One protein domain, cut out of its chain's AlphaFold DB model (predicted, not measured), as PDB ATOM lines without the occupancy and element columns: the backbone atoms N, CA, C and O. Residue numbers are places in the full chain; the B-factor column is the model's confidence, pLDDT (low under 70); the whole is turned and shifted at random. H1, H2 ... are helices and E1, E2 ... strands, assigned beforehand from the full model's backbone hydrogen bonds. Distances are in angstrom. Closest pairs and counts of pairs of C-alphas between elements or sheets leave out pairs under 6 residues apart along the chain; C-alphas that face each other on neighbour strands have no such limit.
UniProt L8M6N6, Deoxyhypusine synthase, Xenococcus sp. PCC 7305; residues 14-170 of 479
ATOM      1  N   GLN A  14      33.180   8.675  28.741       96.56
ATOM      2  CA  GLN A  14      33.940   7.741  29.573       96.56
ATOM      3  C   GLN A  14      35.033   7.034  28.763       96.56
ATOM      4  O   GLN A  14      36.055   6.650  29.325       96.56
ATOM      5  N   GLN A  15      34.854   6.922  27.442       96.50
ATOM      6  CA  GLN A  15      35.834   6.336  26.520       96.50
ATOM      7  C   GLN A  15      36.797   7.364  25.904       96.50
ATOM      8  O   GLN A  15      37.683   6.990  25.136       96.50
ATOM      9  N   CYS A  16      36.637   8.653  26.211       97.44
ATOM     10  CA  CYS A  16      37.525   9.710  25.731       97.44
ATOM     11  C   CYS A  16      38.457  10.171  26.854       97.44
ATOM     12  O   CYS A  16      37.996  10.650  27.883       97.44
ATOM     13  N   ASP A  17      39.765  10.105  26.647       95.88
ATOM     14  CA  ASP A  17      40.793  10.546  27.595       95.88
ATOM     15  C   ASP A  17      41.482  11.852  27.191       95.88
ATOM     16  O   ASP A  17      42.352  12.331  27.927       95.88
ATOM     17  N   SER A  18      41.139  12.396  26.024       98.38
ATOM     18  CA  SER A  18      41.859  13.488  25.373       98.38
ATOM     19  C   SER A  18      40.976  14.304  24.421       98.38
ATOM     20  O   SER A  18      39.873  13.881  24.056       98.38
ATOM     21  N   VAL A  19      41.449  15.490  24.025       98.25
ATOM     22  CA  VAL A  19      40.713  16.409  23.135       98.25
ATOM     23  C   VAL A  19      40.431  15.757  21.782       98.25
ATOM     24  O   VAL A  19      39.303  15.820  21.291       98.25
ATOM     25  N   GLY A  20      41.424  15.094  21.191       98.00
ATOM     26  CA  GLY A  20      41.295  14.445  19.890       98.00
ATOM     27  C   GLY A  20      40.350  13.247  19.909       98.00
ATOM     28  O   GLY A  20      39.635  13.039  18.929       98.00
ATOM     29  N   GLU A  21      40.265  12.501  21.014       98.25
ATOM     30  CA  GLU A  21      39.297  11.401  21.159       98.25
ATOM     31  C   GLU A  21      37.850  11.908  21.221       98.25
ATOM     32  O   GLU A  21      36.982  11.327  20.566       98.25
ATOM     33  N   ILE A  22      37.590  13.033  21.905       98.62
ATOM     34  CA  ILE A  22      36.269  13.687  21.868       98.62
ATOM     35  C   ILE A  22      35.931  14.093  20.431       98.62
ATOM     36  O   ILE A  22      34.863  13.748  19.924       98.62
ATOM     37  N   VAL A  23      36.845  14.783  19.741       98.38
ATOM     38  CA  VAL A  23      36.630  15.237  18.356       98.38
ATOM     39  C   VAL A  23      36.449  14.057  17.392       98.38
ATOM     40  O   VAL A  23      35.644  14.120  16.457       98.38
ATOM     41  N   GLN A  24      37.142  12.943  17.628       97.56
ATOM     42  CA  GLN A  24      36.959  11.709  16.872       97.56
ATOM     43  C   GLN A  24      35.572  11.093  17.101       97.56
ATOM     44  O   GLN A  24      34.954  10.642  16.134       97.56
ATOM     45  N   GLY A  25      35.064  11.093  18.336       97.94
ATOM     46  CA  GLY A  25      33.694  10.671  18.641       97.94
ATOM     47  C   GLY A  25      32.648  11.584  17.992       97.94
ATOM     48  O   GLY A  25      31.698  11.110  17.365       97.94
ATOM     49  N   MET A  26      32.873  12.902  18.027       98.06
ATOM     50  CA  MET A  26      32.004  13.904  17.399       98.06
ATOM     51  C   MET A  26      31.808  13.681  15.888       98.06
ATOM     52  O   MET A  26      30.721  13.915  15.368       98.06
ATOM     53  N   ASN A  27      32.807  13.147  15.174       95.88
ATOM     54  CA  ASN A  27      32.705  12.781  13.749       95.88
ATOM     55  C   ASN A  27      31.638  11.697  13.454       95.88
ATOM     56  O   ASN A  27      31.237  11.496  12.304       95.88
ATOM     57  N   GLN A  28      31.193  10.959  14.473       96.00
ATOM     58  CA  GLN A  28      30.126   9.961  14.363       96.00
ATOM     59  C   GLN A  28      28.771  10.468  14.886       96.00
ATOM     60  O   GLN A  28      27.776   9.754  14.766       96.00
ATOM     61  N   CYS A  29      28.729  11.691  15.418       97.00
ATOM     62  CA  CYS A  29      27.531  12.367  15.912       97.00
ATOM     63  C   CYS A  29      26.850  13.170  14.786       97.00
ATOM     64  O   CYS A  29      27.070  12.905  13.602       97.00
ATOM     65  N   SER A  30      26.043  14.167  15.148       95.38
ATOM     66  CA  SER A  30      25.327  15.057  14.223       95.38
ATOM     67  C   SER A  30      25.531  16.539  14.563       95.38
ATOM     68  O   SER A  30      26.157  16.869  15.571       95.38
ATOM     69  N   PHE A  31      25.015  17.432  13.714       94.88
ATOM     70  CA  PHE A  31      25.054  18.895  13.885       94.88
ATOM     71  C   PHE A  31      26.487  19.448  14.008       94.88
ATOM     72  O   PHE A  31      27.409  18.954  13.351       94.88
ATOM     73  N   GLY A  32      26.695  20.496  14.815       95.75
ATOM     74  CA  GLY A  32      27.985  21.159  14.976       95.75
ATOM     75  C   GLY A  32      29.109  20.231  15.451       95.75
ATOM     76  O   GLY A  32      30.257  20.404  15.030       95.75
ATOM     77  N   ALA A  33      28.802  19.214  16.263       97.38
ATOM     78  CA  ALA A  33      29.764  18.170  16.627       97.38
ATOM     79  C   ALA A  33      30.330  17.485  15.375       97.38
ATOM     80  O   ALA A  33      31.546  17.443  15.169       97.38
ATOM     81  N   ARG A  34      29.449  17.012  14.484       96.25
ATOM     82  CA  ARG A  34      29.876  16.352  13.246       96.25
ATOM     83  C   ARG A  34      30.649  17.291  12.336       96.25
ATOM     84  O   ARG A  34      31.663  16.870  11.788       96.25
ATOM     85  N   MET A  35      30.210  18.542  12.208       96.19
ATOM     86  CA  MET A  35      30.935  19.575  11.460       96.19
ATOM     87  C   MET A  35      32.404  19.656  11.897       96.19
ATOM     88  O   MET A  35      33.312  19.549  11.071       96.19
ATOM     89  N   LEU A  36      32.641  19.779  13.207       97.75
ATOM     90  CA  LEU A  36      33.981  19.872  13.785       97.75
ATOM     91  C   LEU A  36      34.792  18.581  13.583       97.75
ATOM     92  O   LEU A  36      35.955  18.635  13.168       97.75
ATOM     93  N   GLY A  37      34.177  17.424  13.829       97.44
ATOM     94  CA  GLY A  37      34.813  16.120  13.645       97.44
ATOM     95  C   GLY A  37      35.221  15.853  12.191       97.44
ATOM     96  O   GLY A  37      36.373  15.506  11.925       97.44
ATOM     97  N   GLU A  38      34.312  16.063  11.234       96.12
ATOM     98  CA  GLU A  38      34.558  15.830   9.805       96.12
ATOM     99  C   GLU A  38      35.621  16.788   9.248       96.12
ATOM    100  O   GLU A  38      36.525  16.350   8.530       96.12
ATOM    101  N   VAL A  39      35.580  18.075   9.623       97.69
ATOM    102  CA  VAL A  39      36.606  19.054   9.226       97.69
ATOM    103  C   VAL A  39      37.979  18.680   9.781       97.69
ATOM    104  O   VAL A  39      38.961  18.700   9.036       97.69
ATOM    105  N   THR A  40      38.066  18.256  11.043       97.88
ATOM    106  CA  THR A  40      39.337  17.829  11.650       97.88
ATOM    107  C   THR A  40      39.910  16.592  10.952       97.88
ATOM    108  O   THR A  40      41.100  16.544  10.622       97.88
ATOM    109  N   VAL A  41      39.067  15.595  10.654       97.00
ATOM    110  CA  VAL A  41      39.469  14.388   9.910       97.00
ATOM    111  C   VAL A  41      39.974  14.746   8.514       97.00
ATOM    112  O   VAL A  41      41.012  14.233   8.088       97.00
ATOM    113  N   LYS A  42      39.273  15.643   7.818       96.56
ATOM    114  CA  LYS A  42      39.637  16.091   6.474       96.56
ATOM    115  C   LYS A  42      40.967  16.841   6.447       96.56
ATOM    116  O   LYS A  42      41.816  16.529   5.614       96.56
ATOM    117  N   LEU A  43      41.185  17.765   7.382       96.88
ATOM    118  CA  LEU A  43      42.462  18.471   7.518       96.88
ATOM    119  C   LEU A  43      43.611  17.503   7.781       96.88
ATOM    120  O   LEU A  43      44.630  17.554   7.097       96.88
ATOM    121  N   SER A  44      43.418  16.559   8.701       96.25
ATOM    122  CA  SER A  44      44.404  15.511   8.955       96.25
ATOM    123  C   SER A  44      44.739  14.722   7.684       96.25
ATOM    124  O   SER A  44      45.914  14.485   7.408       96.25
ATOM    125  N   HIS A  45      43.736  14.361   6.877       96.25
ATOM    126  CA  HIS A  45      43.957  13.660   5.613       96.25
ATOM    127  C   HIS A  45      44.802  14.486   4.634       96.25
ATOM    128  O   HIS A  45      45.804  13.988   4.118       96.25
ATOM    129  N   TRP A  46      44.457  15.760   4.429       96.25
ATOM    130  CA  TRP A  46      45.218  16.663   3.564       96.25
ATOM    131  C   TRP A  46      46.689  16.795   3.987       96.25
ATOM    132  O   TRP A  46      47.575  16.733   3.132       96.25
ATOM    133  N   ILE A  47      46.951  16.894   5.293       95.56
ATOM    134  CA  ILE A  47      48.306  16.980   5.856       95.56
ATOM    135  C   ILE A  47      49.080  15.677   5.622       95.56
ATOM    136  O   ILE A  47      50.210  15.708   5.138       95.56
ATOM    137  N   THR A  48      48.470  14.515   5.890       94.94
ATOM    138  CA  THR A  48      49.133  13.208   5.687       94.94
ATOM    139  C   THR A  48      49.474  12.917   4.224       94.94
ATOM    140  O   THR A  48      50.429  12.197   3.950       94.94
ATOM    141  N   GLN A  49      48.742  13.514   3.281       94.75
ATOM    142  CA  GLN A  49      49.034  13.449   1.845       94.75
ATOM    143  C   GLN A  49      50.110  14.444   1.387       94.75
ATOM    144  O   GLN A  49      50.345  14.556   0.187       94.75
ATOM    145  N   GLN A  50      50.738  15.183   2.311       91.88
ATOM    146  CA  GLN A  50      51.703  16.248   2.010       91.88
ATOM    147  C   GLN A  50      51.139  17.320   1.064       91.88
ATOM    148  O   GLN A  50      51.869  17.926   0.284       91.88
ATOM    149  N   ASN A  51      49.830  17.564   1.141       91.62
ATOM    150  CA  ASN A  51      49.145  18.592   0.366       91.62
ATOM    151  C   ASN A  51      48.349  19.501   1.323       91.62
ATOM    152  O   ASN A  51      47.113  19.399   1.370       91.62
ATOM    153  N   PRO A  52      49.055  20.301   2.153       94.38
ATOM    154  CA  PRO A  52      48.434  21.191   3.121       94.38
ATOM    155  C   PRO A  52      47.717  22.352   2.414       94.38
ATOM    156  O   PRO A  52      48.176  22.829   1.374       94.38
ATOM    157  N   PRO A  53      46.593  22.834   2.961       97.12
ATOM    158  CA  PRO A  53      45.820  23.897   2.338       97.12
ATOM    159  C   PRO A  53      46.473  25.270   2.514       97.12
ATOM    160  O   PRO A  53      47.172  25.529   3.495       97.12
ATOM    161  N   VAL A  54      46.169  26.186   1.595       97.12
ATOM    162  CA  VAL A  54      46.402  27.623   1.803       97.12
ATOM    163  C   VAL A  54      45.343  28.161   2.766       97.12
ATOM    164  O   VAL A  54      44.186  27.745   2.716       97.12
ATOM    165  N   THR A  55      45.718  29.081   3.650       97.69
ATOM    166  CA  THR A  55      44.808  29.678   4.633       97.69
ATOM    167  C   THR A  55      44.551  31.139   4.323       97.69
ATOM    168  O   THR A  55      45.481  31.922   4.152       97.69
ATOM    169  N   ILE A  56      43.278  31.512   4.303       96.88
ATOM    170  CA  ILE A  56      42.831  32.898   4.279       96.88
ATOM    171  C   ILE A  56      42.290  33.219   5.657       96.88
ATOM    172  O   ILE A  56      41.364  32.562   6.132       96.88
ATOM    173  N   TYR A  57      42.889  34.217   6.290       97.06
ATOM    174  CA  TYR A  57      42.552  34.637   7.641       97.06
ATOM    175  C   TYR A  57      42.265  36.136   7.647       97.06
ATOM    176  O   TYR A  57      43.047  36.923   7.114       97.06
ATOM    177  N   ASP A  58      41.123  36.526   8.211       94.06
ATOM    178  CA  ASP A  58      40.681  37.924   8.291       94.06
ATOM    179  C   ASP A  58      41.182  38.660   9.548       94.06
ATOM    180  O   ASP A  58      41.072  39.885   9.639       94.06
ATOM    181  N   GLY A  59      41.727  37.928  10.524       93.62
ATOM    182  CA  GLY A  59      42.223  38.484  11.777       93.62
ATOM    183  C   GLY A  59      43.690  38.920  11.731       93.62
ATOM    184  O   GLY A  59      44.361  38.905  10.701       93.62
ATOM    185  N   LYS A  60      44.210  39.339  12.889       95.19
ATOM    186  CA  LYS A  60      45.583  39.849  13.004       95.19
ATOM    187  C   LYS A  60      46.581  38.720  13.260       95.19
ATOM    188  O   LYS A  60      46.380  37.932  14.185       95.19
ATOM    189  N   LEU A  61      47.684  38.683  12.509       95.12
ATOM    190  CA  LEU A  61      48.738  37.667  12.672       95.12
ATOM    191  C   LEU A  61      49.479  37.764  14.016       95.12
ATOM    192  O   LEU A  61      49.874  36.749  14.574       95.12
ATOM    193  N   ASP A  62      49.595  38.963  14.592       96.31
ATOM    194  CA  ASP A  62      50.234  39.181  15.898       96.31
ATOM    195  C   ASP A  62      49.371  38.746  17.100       96.31
ATOM    196  O   ASP A  62      49.863  38.686  18.236       96.31
ATOM    197  N   SER A  63      48.100  38.406  16.860       97.69
ATOM    198  CA  SER A  63      47.191  37.873  17.874       97.69
ATOM    199  C   SER A  63      47.575  36.448  18.306       97.69
ATOM    200  O   SER A  63      48.270  35.745  17.568       97.69
ATOM    201  N   PRO A  64      47.100  35.965  19.472       98.19
ATOM    202  CA  PRO A  64      47.317  34.578  19.891       98.19
ATOM    203  C   PRO A  64      46.878  33.546  18.840       98.19
ATOM    204  O   PRO A  64      47.613  32.599  18.567       98.19
ATOM    205  N   LEU A  65      45.724  33.761  18.197       98.12
ATOM    206  CA  LEU A  65      45.231  32.885  17.131       98.12
ATOM    207  C   LEU A  65      46.115  32.966  15.876       98.12
ATOM    208  O   LEU A  65      46.451  31.935  15.303       98.12
ATOM    209  N   GLY A  66      46.540  34.170  15.482       98.12
ATOM    210  CA  GLY A  66      47.464  34.367  14.361       98.12
ATOM    211  C   GLY A  66      48.785  33.617  14.551       98.12
ATOM    212  O   GLY A  66      49.200  32.865  13.671       98.12
ATOM    213  N   LYS A  67      49.377  33.708  15.745       98.44
ATOM    214  CA  LYS A  67      50.596  32.967  16.116       98.44
ATOM    215  C   LYS A  67      50.408  31.449  16.092       98.44
ATOM    216  O   LYS A  67      51.330  30.729  15.709       98.44
ATOM    217  N   LEU A  68      49.232  30.953  16.488       98.62
ATOM    218  CA  LEU A  68      48.907  29.526  16.391       98.62
ATOM    219  C   LEU A  68      48.835  29.075  14.925       98.62
ATOM    220  O   LEU A  68      49.377  28.029  14.578       98.62
ATOM    221  N   LEU A  69      48.235  29.879  14.045       98.62
ATOM    222  CA  LEU A  69      48.213  29.593  12.607       98.62
ATOM    223  C   LEU A  69      49.629  29.615  12.004       98.62
ATOM    224  O   LEU A  69      49.966  28.744  11.205       98.62
ATOM    225  N   GLU A  70      50.490  30.552  12.410       98.50
ATOM    226  CA  GLU A  70      51.902  30.581  11.993       98.50
ATOM    227  C   GLU A  70      52.680  29.344  12.471       98.50
ATOM    228  O   GLU A  70      53.529  28.821  11.748       98.50
ATOM    229  N   GLU A  71      52.394  28.838  13.676       98.25
ATOM    230  CA  GLU A  71      52.921  27.553  14.152       98.25
ATOM    231  C   GLU A  71      52.454  26.396  13.257       98.25
ATOM    232  O   GLU A  71      53.274  25.568  12.859       98.25
ATOM    233  N   MET A  72      51.177  26.361  12.865       98.50
ATOM    234  CA  MET A  72      50.666  25.348  11.932       98.50
ATOM    235  C   MET A  72      51.354  25.418  10.557       98.50
ATOM    236  O   MET A  72      51.622  24.375   9.959       98.50
ATOM    237  N   VAL A  73      51.701  26.615  10.068       98.31
ATOM    238  CA  VAL A  73      52.526  26.773   8.853       98.31
ATOM    239  C   VAL A  73      53.936  26.224   9.071       98.31
ATOM    240  O   VAL A  73      54.428  25.450   8.252       98.31
ATOM    241  N   ARG A  74      54.586  26.547  10.200       98.12
ATOM    242  CA  ARG A  74      55.927  26.026  10.533       98.12
ATOM    243  C   ARG A  74      55.969  24.498  10.628       98.12
ATOM    244  O   ARG A  74      56.995  23.905  10.304       98.12
ATOM    245  N   ARG A  75      54.860  23.862  11.016       96.81
ATOM    246  CA  ARG A  75      54.695  22.397  11.047       96.81
ATOM    247  C   ARG A  75      54.311  21.776   9.701       96.81
ATOM    248  O   ARG A  75      54.128  20.563   9.634       96.81
ATOM    249  N   ASN A  76      54.190  22.576   8.637       96.75
ATOM    250  CA  ASN A  76      53.705  22.149   7.323       96.75
ATOM    251  C   ASN A  76      52.287  21.541   7.368       96.75
ATOM    252  O   ASN A  76      51.944  20.644   6.597       96.75
ATOM    253  N   TRP A  77      51.458  22.005   8.305       97.50
ATOM    254  CA  TRP A  77      50.045  21.626   8.392       97.50
ATOM    255  C   TRP A  77      49.156  22.549   7.565       97.50
ATOM    256  O   TRP A  77      48.116  22.132   7.060       97.50
ATOM    257  N   LEU A  78      49.599  23.795   7.405       97.94
ATOM    258  CA  LEU A  78      49.073  24.789   6.479       97.94
ATOM    259  C   LEU A  78      50.213  25.187   5.537       97.94
ATOM    260  O   LEU A  78      51.359  25.274   5.969       97.94
ATOM    261  N   ALA A  79      49.917  25.428   4.262       97.00
ATOM    262  CA  ALA A  79      50.944  25.787   3.285       97.00
ATOM    263  C   ALA A  79      51.481  27.208   3.523       97.00
ATOM    264  O   ALA A  79      52.685  27.445   3.501       97.00
ATOM    265  N   GLN A  80      50.568  28.158   3.724       96.62
ATOM    266  CA  GLN A  80      50.845  29.572   3.979       96.62
ATOM    267  C   GLN A  80      49.559  30.277   4.425       96.62
ATOM    268  O   GLN A  80      48.459  29.773   4.175       96.62
ATOM    269  N   ILE A  81      49.698  31.461   5.021       97.50
ATOM    270  CA  ILE A  81      48.582  32.357   5.346       97.50
ATOM    271  C   ILE A  81      48.651  33.559   4.404       97.50
ATOM    272  O   ILE A  81      49.702  34.184   4.287       97.50
ATOM    273  N   ILE A  82      47.545  33.874   3.736       95.00
ATOM    274  CA  ILE A  82      47.440  34.995   2.793       95.00
ATOM    275  C   ILE A  82      46.207  35.850   3.100       95.00
ATOM    276  O   ILE A  82      45.250  35.384   3.723       95.00
ATOM    277  N   SER A  83      46.207  37.101   2.637       92.31
ATOM    278  CA  SER A  83      45.021  37.951   2.731       92.31
ATOM    279  C   SER A  83      44.004  37.637   1.624       92.31
ATOM    280  O   SER A  83      44.323  37.043   0.589       92.31
ATOM    281  N   GLN A  84      42.765  38.106   1.801       91.62
ATOM    282  CA  GLN A  84      41.751  38.058   0.737       91.62
ATOM    283  C   GLN A  84      42.223  38.805  -0.525       91.62
ATOM    284  O   GLN A  84      41.948  38.365  -1.638       91.62
ATOM    285  N   GLN A  85      42.978  39.900  -0.374       89.69
ATOM    286  CA  GLN A  85      43.500  40.687  -1.499       89.69
ATOM    287  C   GLN A  85      44.585  39.930  -2.277       89.69
ATOM    288  O   GLN A  85      44.580  39.930  -3.512       89.69
ATOM    289  N   ASP A  86      45.469  39.224  -1.572       90.56
ATOM    290  CA  ASP A  86      46.494  38.378  -2.193       90.56
ATOM    291  C   ASP A  86      45.848  37.231  -2.980       90.56
ATOM    292  O   ASP A  86      46.229  36.944  -4.114       90.56
ATOM    293  N   TYR A  87      44.795  36.618  -2.425       91.25
ATOM    294  CA  TYR A  87      44.051  35.568  -3.123       91.25
ATOM    295  C   TYR A  87      43.359  36.070  -4.399       91.25
ATOM    296  O   TYR A  87      43.334  35.377  -5.420       91.25
ATOM    297  N   VAL A  88      42.786  37.274  -4.365       89.56
ATOM    298  CA  VAL A  88      42.134  37.869  -5.541       89.56
ATOM    299  C   VAL A  88      43.155  38.202  -6.629       89.56
ATOM    300  O   VAL A  88      42.871  38.003  -7.810       89.56
ATOM    301  N   SER A  89      44.341  38.673  -6.244       88.00
ATOM    302  CA  SER A  89      45.386  39.094  -7.182       88.00
ATOM    303  C   SER A  89      46.242  37.948  -7.735       88.00
ATOM    304  O   SER A  89      46.833  38.101  -8.806       88.00
ATOM    305  N   THR A  90      46.297  36.787  -7.070       84.75
ATOM    306  CA  THR A  90      47.058  35.639  -7.583       84.75
ATOM    307  C   THR A  90      46.419  35.025  -8.832       84.75
ATOM    308  O   THR A  90      45.201  34.842  -8.920       84.75
ATOM    309  N   SER A  91      47.273  34.659  -9.793       81.00
ATOM    310  CA  SER A  91      46.903  33.844 -10.960       81.00
ATOM    311  C   SER A  91      46.939  32.339 -10.668       81.00
ATOM    312  O   SER A  91      46.345  31.560 -11.407       81.00
ATOM    313  N   ILE A  92      47.638  31.925  -9.606       83.19
ATOM    314  CA  ILE A  92      47.734  30.526  -9.180       83.19
ATOM    315  C   ILE A  92      46.646  30.279  -8.141       83.19
ATOM    316  O   ILE A  92      46.685  30.851  -7.049       83.19
ATOM    317  N   VAL A  93      45.679  29.435  -8.493       85.69
ATOM    318  CA  VAL A  93      44.602  29.011  -7.597       85.69
ATOM    319  C   VAL A  93      45.084  27.794  -6.804       85.69
ATOM    320  O   VAL A  93      45.501  26.818  -7.424       85.69
ATOM    321  N   PRO A  94      45.073  27.831  -5.461       89.62
ATOM    322  CA  PRO A  94      45.405  26.664  -4.656       89.62
ATOM    323  C   PRO A  94      44.305  25.602  -4.760       89.62
ATOM    324  O   PRO A  94      43.125  25.931  -4.668       89.62
ATOM    325  N   ASP A  95      44.693  24.330  -4.860       90.69
ATOM    326  CA  ASP A  95      43.747  23.205  -4.940       90.69
ATOM    327  C   ASP A  95      42.880  23.068  -3.674       90.69
ATOM    328  O   ASP A  95      41.728  22.631  -3.736       90.69
ATOM    329  N   LYS A  96      43.446  23.431  -2.514       95.50
ATOM    330  CA  LYS A  96      42.833  23.307  -1.185       95.50
ATOM    331  C   LYS A  96      42.950  24.607  -0.407       95.50
ATOM    332  O   LYS A  96      44.033  25.193  -0.309       95.50
ATOM    333  N   LEU A  97      41.844  25.021   0.198       95.88
ATOM    334  CA  LEU A  97      41.723  26.296   0.890       95.88
ATOM    335  C   LEU A  97      41.044  26.119   2.251       95.88
ATOM    336  O   LEU A  97      40.063  25.386   2.373       95.88
ATOM    337  N   ILE A  98      41.527  26.832   3.264       97.25
ATOM    338  CA  ILE A  98      40.785  27.079   4.504       97.25
ATOM    339  C   ILE A  98      40.511  28.571   4.600       97.25
ATOM    340  O   ILE A  98      41.424  29.381   4.445       97.25
ATOM    341  N   ILE A  99      39.269  28.923   4.900       96.94
ATOM    342  CA  ILE A  99      38.850  30.291   5.180       96.94
ATOM    343  C   ILE A  99      38.461  30.372   6.649       96.94
ATOM    344  O   ILE A  99      37.549  29.677   7.101       96.94
ATOM    345  N   ILE A 100      39.181  31.212   7.386       97.88
ATOM    346  CA  ILE A 100      39.011  31.423   8.818       97.88
ATOM    347  C   ILE A 100      38.523  32.855   9.034       97.88
ATOM    348  O   ILE A 100      39.237  33.805   8.712       97.88
ATOM    349  N   GLY A 101      37.323  32.980   9.600       95.50
ATOM    350  CA  GLY A 101      36.668  34.257   9.877       95.50
ATOM    351  C   GLY A 101      35.755  34.758   8.755       95.50
ATOM    352  O   GLY A 101      35.229  33.974   7.963       95.50
ATOM    353  N   ALA A 102      35.490  36.061   8.747       93.69
ATOM    354  CA  ALA A 102      34.557  36.708   7.835       93.69
ATOM    355  C   ALA A 102      35.185  37.012   6.468       93.69
ATOM    356  O   ALA A 102      36.390  37.219   6.316       93.69
ATOM    357  N   TYR A 103      34.332  37.115   5.454       91.19
ATOM    358  CA  TYR A 103      34.721  37.562   4.121       91.19
ATOM    359  C   TYR A 103      33.589  38.339   3.446       91.19
ATOM    360  O   TYR A 103      32.427  38.235   3.836       91.19
ATOM    361  N   SER A 104      33.929  39.159   2.449       88.75
ATOM    362  CA  SER A 104      32.938  39.968   1.733       88.75
ATOM    363  C   SER A 104      32.141  39.146   0.715       88.75
ATOM    364  O   SER A 104      32.629  38.160   0.163       88.75
ATOM    365  N   GLU A 105      30.937  39.601   0.363       85.00
ATOM    366  CA  GLU A 105      30.147  38.997  -0.724       85.00
ATOM    367  C   GLU A 105      30.893  39.013  -2.068       85.00
ATOM    368  O   GLU A 105      30.846  38.050  -2.833       85.00
ATOM    369  N   SER A 106      31.649  40.082  -2.338       86.25
ATOM    370  CA  SER A 106      32.503  40.169  -3.527       86.25
ATOM    371  C   SER A 106      33.579  39.083  -3.543       86.25
ATOM    372  O   SER A 106      33.864  38.515  -4.595       86.25
ATOM    373  N   PHE A 107      34.143  38.751  -2.380       89.50
ATOM    374  CA  PHE A 107      35.092  37.657  -2.239       89.50
ATOM    375  C   PHE A 107      34.411  36.297  -2.443       89.50
ATOM    376  O   PHE A 107      34.936  35.448  -3.162       89.50
ATOM    377  N   ALA A 108      33.199  36.123  -1.906       87.31
ATOM    378  CA  ALA A 108      32.380  34.925  -2.096       87.31
ATOM    379  C   ALA A 108      32.145  34.601  -3.583       87.31
ATOM    380  O   ALA A 108      32.266  33.447  -3.997       87.31
ATOM    381  N   ALA A 109      31.860  35.624  -4.395       86.50
ATOM    382  CA  ALA A 109      31.651  35.479  -5.835       86.50
ATOM    383  C   ALA A 109      32.919  35.043  -6.590       86.50
ATOM    384  O   ALA A 109      32.829  34.348  -7.597       86.50
ATOM    385  N   ILE A 110      34.105  35.431  -6.115       88.38
ATOM    386  CA  ILE A 110      35.382  35.000  -6.703       88.38
ATOM    387  C   ILE A 110      35.694  33.560  -6.288       88.38
ATOM    388  O   ILE A 110      36.137  32.762  -7.115       88.38
ATOM    389  N   LEU A 111      35.436  33.206  -5.026       87.94
ATOM    390  CA  LEU A 111      35.610  31.842  -4.529       87.94
ATOM    391  C   LEU A 111      34.766  30.837  -5.312       87.94
ATOM    392  O   LEU A 111      35.281  29.780  -5.659       87.94
ATOM    393  N   SER A 112      33.508  31.171  -5.613       83.69
ATOM    394  CA  SER A 112      32.584  30.280  -6.326       83.69
ATOM    395  C   SER A 112      32.948  30.049  -7.796       83.69
ATOM    396  O   SER A 112      32.530  29.051  -8.378       83.69
ATOM    397  N   GLN A 113      33.733  30.946  -8.399       84.88
ATOM    398  CA  GLN A 113      34.191  30.828  -9.788       84.88
ATOM    399  C   GLN A 113      35.440  29.959  -9.941       84.88
ATOM    400  O   GLN A 113      35.758  29.525 -11.048       84.88
ATOM    401  N   ARG A 114      36.177  29.727  -8.853       84.50
ATOM    402  CA  ARG A 114      37.422  28.963  -8.869       84.50
ATOM    403  C   ARG A 114      37.161  27.544  -8.347       84.50
ATOM    404  O   ARG A 114      36.465  27.354  -7.350       84.50
ATOM    405  N   SER A 115      37.678  26.537  -9.053       77.88
ATOM    406  CA  SER A 115      37.518  25.132  -8.668       77.88
ATOM    407  C   SER A 115      38.581  24.767  -7.633       77.88
ATOM    408  O   SER A 115      39.719  24.479  -7.992       77.88
ATOM    409  N   GLN A 116      38.207  24.811  -6.355       84.06
ATOM    410  CA  GLN A 116      39.039  24.347  -5.247       84.06
ATOM    411  C   GLN A 116      38.194  23.662  -4.175       84.06
ATOM    412  O   GLN A 116      36.991  23.904  -4.044       84.06
ATOM    413  N   GLU A 117      38.837  22.834  -3.365       92.06
ATOM    414  CA  GLU A 117      38.225  22.247  -2.183       92.06
ATOM    415  C   GLU A 117      38.372  23.213  -0.994       92.06
ATOM    416  O   GLU A 117      39.490  23.540  -0.596       92.06
ATOM    417  N   VAL A 118      37.259  23.692  -0.423       94.44
ATOM    418  CA  VAL A 118      37.277  24.749   0.610       94.44
ATOM    419  C   VAL A 118      36.691  24.271   1.935       94.44
ATOM    420  O   VAL A 118      35.609  23.679   1.968       94.44
ATOM    421  N   ILE A 119      37.392  24.575   3.028       96.62
ATOM    422  CA  ILE A 119      36.890  24.490   4.402       96.62
ATOM    423  C   ILE A 119      36.586  25.897   4.924       96.62
ATOM    424  O   ILE A 119      37.403  26.802   4.766       96.62
ATOM    425  N   PHE A 120      35.446  26.064   5.592       97.06
ATOM    426  CA  PHE A 120      35.040  27.312   6.243       97.06
ATOM    427  C   PHE A 120      34.993  27.140   7.760       97.06
ATOM    428  O   PHE A 120      34.374  26.205   8.259       97.06
ATOM    429  N   ILE A 121      35.615  28.056   8.501       97.94
ATOM    430  CA  ILE A 121      35.553  28.105   9.967       97.94
ATOM    431  C   ILE A 121      35.214  29.536  10.371       97.94
ATOM    432  O   ILE A 121      36.045  30.437  10.249       97.94
ATOM    433  N   ASN A 122      33.977  29.767  10.804       96.06
ATOM    434  CA  ASN A 122      33.506  31.091  11.204       96.06
ATOM    435  C   ASN A 122      32.229  31.005  12.042       96.06
ATOM    436  O   ASN A 122      31.470  30.061  11.918       96.06
ATOM    437  N   GLN A 123      31.933  32.041  12.817       93.19
ATOM    438  CA  GLN A 123      30.706  32.134  13.623       93.19
ATOM    439  C   GLN A 123      29.556  32.884  12.927       93.19
ATOM    440  O   GLN A 123      28.554  33.205  13.556       93.19
ATOM    441  N   PHE A 124      29.713  33.233  11.648       90.75
ATOM    442  CA  PHE A 124      28.849  34.192  10.952       90.75
ATOM    443  C   PHE A 124      27.849  33.529   9.998       90.75
ATOM    444  O   PHE A 124      27.146  34.231   9.274       90.75
ATOM    445  N   GLY A 125      27.804  32.194   9.947       89.56
ATOM    446  CA  GLY A 125      26.958  31.475   8.991       89.56
ATOM    447  C   GLY A 125      27.440  31.598   7.539       89.56
ATOM    448  O   GLY A 125      26.665  31.375   6.613       89.56
ATOM    449  N   MET A 126      28.701  31.982   7.314       90.75
ATOM    450  CA  MET A 126      29.241  32.236   5.976       90.75
ATOM    451  C   MET A 126      29.842  30.959   5.367       90.75
ATOM    452  O   MET A 126      30.782  30.389   5.918       90.75
ATOM    453  N   ALA A 127      29.327  30.519   4.218       91.25
ATOM    454  CA  ALA A 127      29.928  29.478   3.376       91.25
ATOM    455  C   ALA A 127      29.507  29.663   1.902       91.25
ATOM    456  O   ALA A 127      28.749  30.582   1.575       91.25
ATOM    457  N   LEU A 128      29.995  28.814   0.989       87.00
ATOM    458  CA  LEU A 128      29.498  28.798  -0.393       87.00
ATOM    459  C   LEU A 128      28.084  28.195  -0.465       87.00
ATOM    460  O   LEU A 128      27.792  27.275   0.300       87.00
ATOM    461  N   PRO A 129      27.230  28.611  -1.425       79.56
ATOM    462  CA  PRO A 129      25.869  28.082  -1.557       79.56
ATOM    463  C   PRO A 129      25.787  26.548  -1.606       79.56
ATOM    464  O   PRO A 129      24.936  25.963  -0.954       79.56
ATOM    465  N   GLY A 130      26.716  25.876  -2.299       75.31
ATOM    466  CA  GLY A 130      26.756  24.405  -2.367       75.31
ATOM    467  C   GLY A 130      27.150  23.698  -1.060       75.31
ATOM    468  O   GLY A 130      27.082  22.477  -0.984       75.31
ATOM    469  N   GLN A 131      27.578  24.446  -0.042       78.75
ATOM    470  CA  GLN A 131      27.918  23.948   1.296       78.75
ATOM    471  C   GLN A 131      26.881  24.352   2.349       78.75
ATOM    472  O   GLN A 131      26.983  23.941   3.503       78.75
ATOM    473  N   LEU A 132      25.883  25.142   1.946       80.50
ATOM    474  CA  LEU A 132      24.711  25.497   2.729       80.50
ATOM    475  C   LEU A 132      23.537  24.666   2.212       80.50
ATOM    476  O   LEU A 132      22.685  25.160   1.476       80.50
ATOM    477  N   SER A 133      23.521  23.381   2.561       69.75
ATOM    478  CA  SER A 133      22.340  22.545   2.348       69.75
ATOM    479  C   SER A 133      21.519  22.512   3.630       69.75
ATOM    480  O   SER A 133      22.091  22.495   4.719       69.75
ATOM    481  N   ASP A 134      20.190  22.560   3.512       71.38
ATOM    482  CA  ASP A 134      19.291  22.573   4.667       71.38
ATOM    483  C   ASP A 134      19.624  21.414   5.627       71.38
ATOM    484  O   ASP A 134      19.443  20.236   5.320       71.38
ATOM    485  N   GLY A 135      20.190  21.767   6.780       70.44
ATOM    486  CA  GLY A 135      20.657  20.853   7.813       70.44
ATOM    487  C   GLY A 135      22.066  20.284   7.630       70.44
ATOM    488  O   GLY A 135      22.757  20.150   8.632       70.44
ATOM    489  N   TYR A 136      22.540  19.988   6.414       79.56
ATOM    490  CA  TYR A 136      23.872  19.401   6.189       79.56
ATOM    491  C   TYR A 136      24.919  20.430   5.723       79.56
ATOM    492  O   TYR A 136      24.753  21.107   4.708       79.56
ATOM    493  N   PHE A 137      26.051  20.506   6.428       87.06
ATOM    494  CA  PHE A 137      27.066  21.548   6.212       87.06
ATOM    495  C   PHE A 137      28.468  20.950   5.997       87.06
ATOM    496  O   PHE A 137      29.303  20.944   6.907       87.06
ATOM    497  N   PRO A 138      28.751  20.393   4.804       86.38
ATOM    498  CA  PRO A 138      30.018  19.730   4.538       86.38
ATOM    499  C   PRO A 138      31.168  20.735   4.455       86.38
ATOM    500  O   PRO A 138      31.131  21.701   3.687       86.38
ATOM    501  N   ASN A 139      32.258  20.431   5.160       93.44
ATOM    502  CA  ASN A 139      33.473  21.253   5.204       93.44
ATOM    503  C   ASN A 139      33.243  22.649   5.802       93.44
ATOM    504  O   ASN A 139      33.912  23.607   5.417       93.44
ATOM    505  N   VAL A 140      32.297  22.777   6.725       95.06
ATOM    506  CA  VAL A 140      32.017  24.034   7.413       95.06
ATOM    507  C   VAL A 140      31.957  23.778   8.908       95.06
ATOM    508  O   VAL A 140      31.447  22.745   9.325       95.06
ATOM    509  N   VAL A 141      32.469  24.709   9.710       97.12
ATOM    510  CA  VAL A 141      32.289  24.755  11.163       97.12
ATOM    511  C   VAL A 141      31.743  26.129  11.532       97.12
ATOM    512  O   VAL A 141      32.463  27.127  11.429       97.12
ATOM    513  N   PHE A 142      30.484  26.176  11.978       96.12
ATOM    514  CA  PHE A 142      29.835  27.414  12.412       96.12
ATOM    515  C   PHE A 142      30.093  27.736  13.884       96.12
ATOM    516  O   PHE A 142      29.215  27.599  14.728       96.12
ATOM    517  N   CYS A 143      31.325  28.130  14.202       97.00
ATOM    518  CA  CYS A 143      31.753  28.434  15.564       97.00
ATOM    519  C   CYS A 143      32.941  29.412  15.560       97.00
ATOM    520  O   CYS A 143      33.606  29.586  14.535       97.00
ATOM    521  N   ASP A 144      33.196  30.076  16.692       97.75
ATOM    522  CA  ASP A 144      34.284  31.052  16.835       97.75
ATOM    523  C   ASP A 144      35.646  30.380  16.554       97.75
ATOM    524  O   ASP A 144      36.031  29.434  17.260       97.75
ATOM    525  N   PRO A 145      36.424  30.865  15.564       98.19
ATOM    526  CA  PRO A 145      37.762  30.354  15.282       98.19
ATOM    527  C   PRO A 145      38.706  30.337  16.487       98.19
ATOM    528  O   PRO A 145      39.598  29.491  16.545       98.19
ATOM    529  N   LYS A 146      38.517  31.242  17.453       97.88
ATOM    530  CA  LYS A 146      39.329  31.310  18.678       97.88
ATOM    531  C   LYS A 146      39.170  30.087  19.574       97.88
ATOM    532  O   LYS A 146      40.057  29.830  20.374       97.88
ATOM    533  N   PHE A 147      38.087  29.330  19.425       98.31
ATOM    534  CA  PHE A 147      37.904  28.033  20.073       98.31
ATOM    535  C   PHE A 147      38.195  26.875  19.111       98.31
ATOM    536  O   PHE A 147      38.952  25.962  19.440       98.31
ATOM    537  N   VAL A 148      37.646  26.932  17.894       98.38
ATOM    538  CA  VAL A 148      37.735  25.825  16.928       98.38
ATOM    539  C   VAL A 148      39.174  25.517  16.522       98.38
ATOM    540  O   VAL A 148      39.552  24.349  16.457       98.38
ATOM    541  N   ILE A 149      39.990  26.536  16.237       98.62
ATOM    542  CA  ILE A 149      41.360  26.314  15.760       98.62
ATOM    543  C   ILE A 149      42.238  25.682  16.849       98.62
ATOM    544  O   ILE A 149      42.914  24.708  16.524       98.62
ATOM    545  N   PRO A 150      42.211  26.119  18.125       98.62
ATOM    546  CA  PRO A 150      42.882  25.390  19.203       98.62
ATOM    547  C   PRO A 150      42.429  23.933  19.366       98.62
ATOM    548  O   PRO A 150      43.276  23.058  19.564       98.62
ATOM    549  N   VAL A 151      41.127  23.641  19.230       98.69
ATOM    550  CA  VAL A 151      40.620  22.253  19.261       98.69
ATOM    551  C   VAL A 151      41.213  21.432  18.113       98.69
ATOM    552  O   VAL A 151      41.730  20.334  18.336       98.69
ATOM    553  N   ILE A 152      41.180  21.966  16.886       98.62
ATOM    554  CA  ILE A 152      41.748  21.311  15.699       98.62
ATOM    555  C   ILE A 152      43.253  21.109  15.874       98.62
ATOM    556  O   ILE A 152      43.746  20.011  15.632       98.62
ATOM    557  N   PHE A 153      43.981  22.137  16.311       98.62
ATOM    558  CA  PHE A 153      45.421  22.075  16.543       98.62
ATOM    559  C   PHE A 153      45.774  20.947  17.514       98.62
ATOM    560  O   PHE A 153      46.602  20.099  17.194       98.62
ATOM    561  N   THR A 154      45.093  20.897  18.659       98.50
ATOM    562  CA  THR A 154      45.324  19.880  19.693       98.50
ATOM    563  C   THR A 154      44.990  18.482  19.173       98.50
ATOM    564  O   THR A 154      45.775  17.552  19.326       98.50
ATOM    565  N   SER A 155      43.881  18.339  18.446       98.25
ATOM    566  CA  SER A 155      43.492  17.063  17.830       98.25
ATOM    567  C   SER A 155      44.491  16.588  16.764       98.25
ATOM    568  O   SER A 155      44.732  15.389  16.613       98.25
ATOM    569  N   LEU A 156      45.082  17.514  16.001       97.75
ATOM    570  CA  LEU A 156      46.130  17.209  15.026       97.75
ATOM    571  C   LEU A 156      47.450  16.842  15.711       97.75
ATOM    572  O   LEU A 156      48.091  15.893  15.266       97.75
ATOM    573  N   GLU A 157      47.830  17.525  16.794       97.25
ATOM    574  CA  GLU A 157      48.998  17.164  17.610       97.25
ATOM    575  C   GLU A 157      48.879  15.732  18.136       97.25
ATOM    576  O   GLU A 157      49.808  14.935  18.007       97.25
ATOM    577  N   GLU A 158      47.712  15.371  18.660       96.62
ATOM    578  CA  GLU A 158      47.431  14.021  19.137       96.62
ATOM    579  C   GLU A 158      47.560  12.984  18.028       96.62
ATOM    580  O   GLU A 158      48.236  11.967  18.183       96.62
ATOM    581  N   LYS A 159      46.943  13.252  16.878       95.31
ATOM    582  CA  LYS A 159      46.883  12.290  15.780       95.31
ATOM    583  C   LYS A 159      48.205  12.137  15.029       95.31
ATOM    584  O   LYS A 159      48.515  11.040  14.573       95.31
ATOM    585  N   LEU A 160      48.942  13.228  14.835       94.75
ATOM    586  CA  LEU A 160      50.170  13.243  14.036       94.75
ATOM    587  C   LEU A 160      51.413  12.961  14.885       94.75
ATOM    588  O   LEU A 160      52.348  12.343  14.381       94.75
ATOM    589  N   ASN A 161      51.412  13.377  16.156       94.12
ATOM    590  CA  ASN A 161      52.582  13.311  17.035       94.12
ATOM    591  C   ASN A 161      52.365  12.456  18.300       94.12
ATOM    592  O   ASN A 161      53.331  12.186  19.008       94.12
ATOM    593  N   GLY A 162      51.140  12.000  18.591       93.38
ATOM    594  CA  GLY A 162      50.834  11.153  19.754       93.38
ATOM    595  C   GLY A 162      50.695  11.906  21.084       93.38
ATOM    596  O   GLY A 162      50.581  11.274  22.136       93.38
ATOM    597  N   ASN A 163      50.700  13.241  21.061       92.75
ATOM    598  CA  ASN A 163      50.696  14.088  22.255       92.75
ATOM    599  C   ASN A 163      49.274  14.301  22.797       92.75
ATOM    600  O   ASN A 163      48.666  15.325  22.502       92.75
ATOM    601  N   LYS A 164      48.750  13.344  23.576       95.88
ATOM    602  CA  LYS A 164      47.430  13.450  24.235       95.88
ATOM    603  C   LYS A 164      47.355  14.631  25.203       95.88
ATOM    604  O   LYS A 164      48.170  14.712  26.122       95.88
ATOM    605  N   THR A 165      46.326  15.463  25.056       97.81
ATOM    606  CA  THR A 165      46.050  16.594  25.950       97.81
ATOM    607  C   THR A 165      44.770  16.341  26.736       97.81
ATOM    608  O   THR A 165      43.705  16.105  26.162       97.81
ATOM    609  N   LYS A 166      44.869  16.403  28.068       98.06
ATOM    610  CA  LYS A 166      43.709  16.309  28.968       98.06
ATOM    611  C   LYS A 166      42.804  17.527  28.816       98.06
ATOM    612  O   LYS A 166      43.280  18.630  28.551       98.06
ATOM    613  N   ILE A 167      41.503  17.351  29.027       98.44
ATOM    614  CA  ILE A 167      40.523  18.413  28.787       98.44
ATOM    615  C   ILE A 167      40.688  19.534  29.818       98.44
ATOM    616  O   ILE A 167      40.604  20.707  29.455       98.44
ATOM    617  N   VAL A 168      41.009  19.203  31.074       98.38
ATOM    618  CA  VAL A 168      41.345  20.206  32.102       98.38
ATOM    619  C   VAL A 168      42.510  21.083  31.669       98.38
ATOM    620  O   VAL A 168      42.414  22.303  31.763       98.38
ATOM    621  N   GLN A 169      43.588  20.488  31.156       98.25
ATOM    622  CA  GLN A 169      44.728  21.248  30.645       98.25
ATOM    623  C   GLN A 169      44.306  22.130  29.463       98.25
ATOM    624  O   GLN A 169      44.558  23.332  29.472       98.25
ATOM    625  N   PHE A 170      43.607  21.546  28.489       98.56
ATOM    626  CA  PHE A 170      43.167  22.245  27.289       98.56
ATOM    627  C   PHE A 170      42.313  23.481  27.604       98.56
ATOM    628  O   PHE A 170      42.624  24.566  27.123       98.56
TER     629      PHE A 170
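AT A GLANCE: This is residues 14 to 170 of the 479 residues of the protein "Deoxyhypusine synthase" of Xenococcus sp. PCC 7305 (UniProt L8M6N6). One twisted, fully parallel sheet of five strands has H2, H3 and H6 packed over one face, and H1 packs on H2 and H6 on the side away from the sheet. Away from H6, on the sheet's other side, H4 only grazes it and H5 stands off it; H7 is near H1. The printed part has 157 residues, in the order H1 H2 E1 H3 E2 H4 E3 H5 E4 E5 H6 H7, mixed in class, with sheet order E2 E1 E3 E4 E5. It is compact, with a radius of gyration of the C-alphas of 15.2 A and spans of 47 by 37 by 29 A.

IN THESE COORDINATES: Find C-alpha 19 at (40.713, 16.409, 23.135), where H1 begins, residues 19 to 26. H2, residues 31 to 48, starts at (25.054, 18.895, 13.885) and runs 26.1 A. Next come E1, residues 54 to 57, H3, residues 64 to 74 over 15.3 A, E2, residues 80 to 82, and H4, residues 84 to 89. Read on to E3, residues 96 to 100, H5, residues 105 to 113, E4, residues 117 to 122 over 16.7 A, and E5, residues 140 to 142. H6, residues 145 to 161, runs 22.7 A, and H7, residues 167 to 170, ends at (43.167, 22.245, 27.289).

HOW THE PARTS SIT: Start at the sheet, where these backbone atoms of neighbour strands are within hydrogen-bond range: between E2 and E1, N 82 and O 55 at 2.9 A; between E1 and E3, N 56 and O 98 at 2.8 A; between E3 and E4, N 99 and O 119 at 2.8 A; and between E4 and E5, N 141 and O 120 at 2.8 A. E1, H3, E2 and E3, H5, E4 are strand-helix-strand units, parallel neighbour strands with a helix between, both with right-handed crossovers; E2, H4, E3 is a split one, with E1 between its strands, also right-handed. H2, H3 and H6 on one face make two layers, sheet and helices. H2 has a height over the sheet of 8.4 A. The hub H6 touches H2 at a steep tilt of 47 degrees, closest at the C-alphas of Thr 40 and Ile 152, 5.9 A. H6 touches H1 about perpendicular at 78 degrees, closest at the C-alphas of Gly 20 and Ser 155, 4.0 A. In H1, H2, H3 and H4 every O i to N i+4 pair is within hydrogen-bond range; H5 has 4 of 5, H6 12 of 13, and H7 is too short for one.

THE WHOLE: The C-alphas of Gln 14 and Ser 91 are the two farthest apart, 49.9 A. The printed part has no cut. The link from E4 to E5, 17 residues, is long. Only residue 133 has a pLDDT under 70.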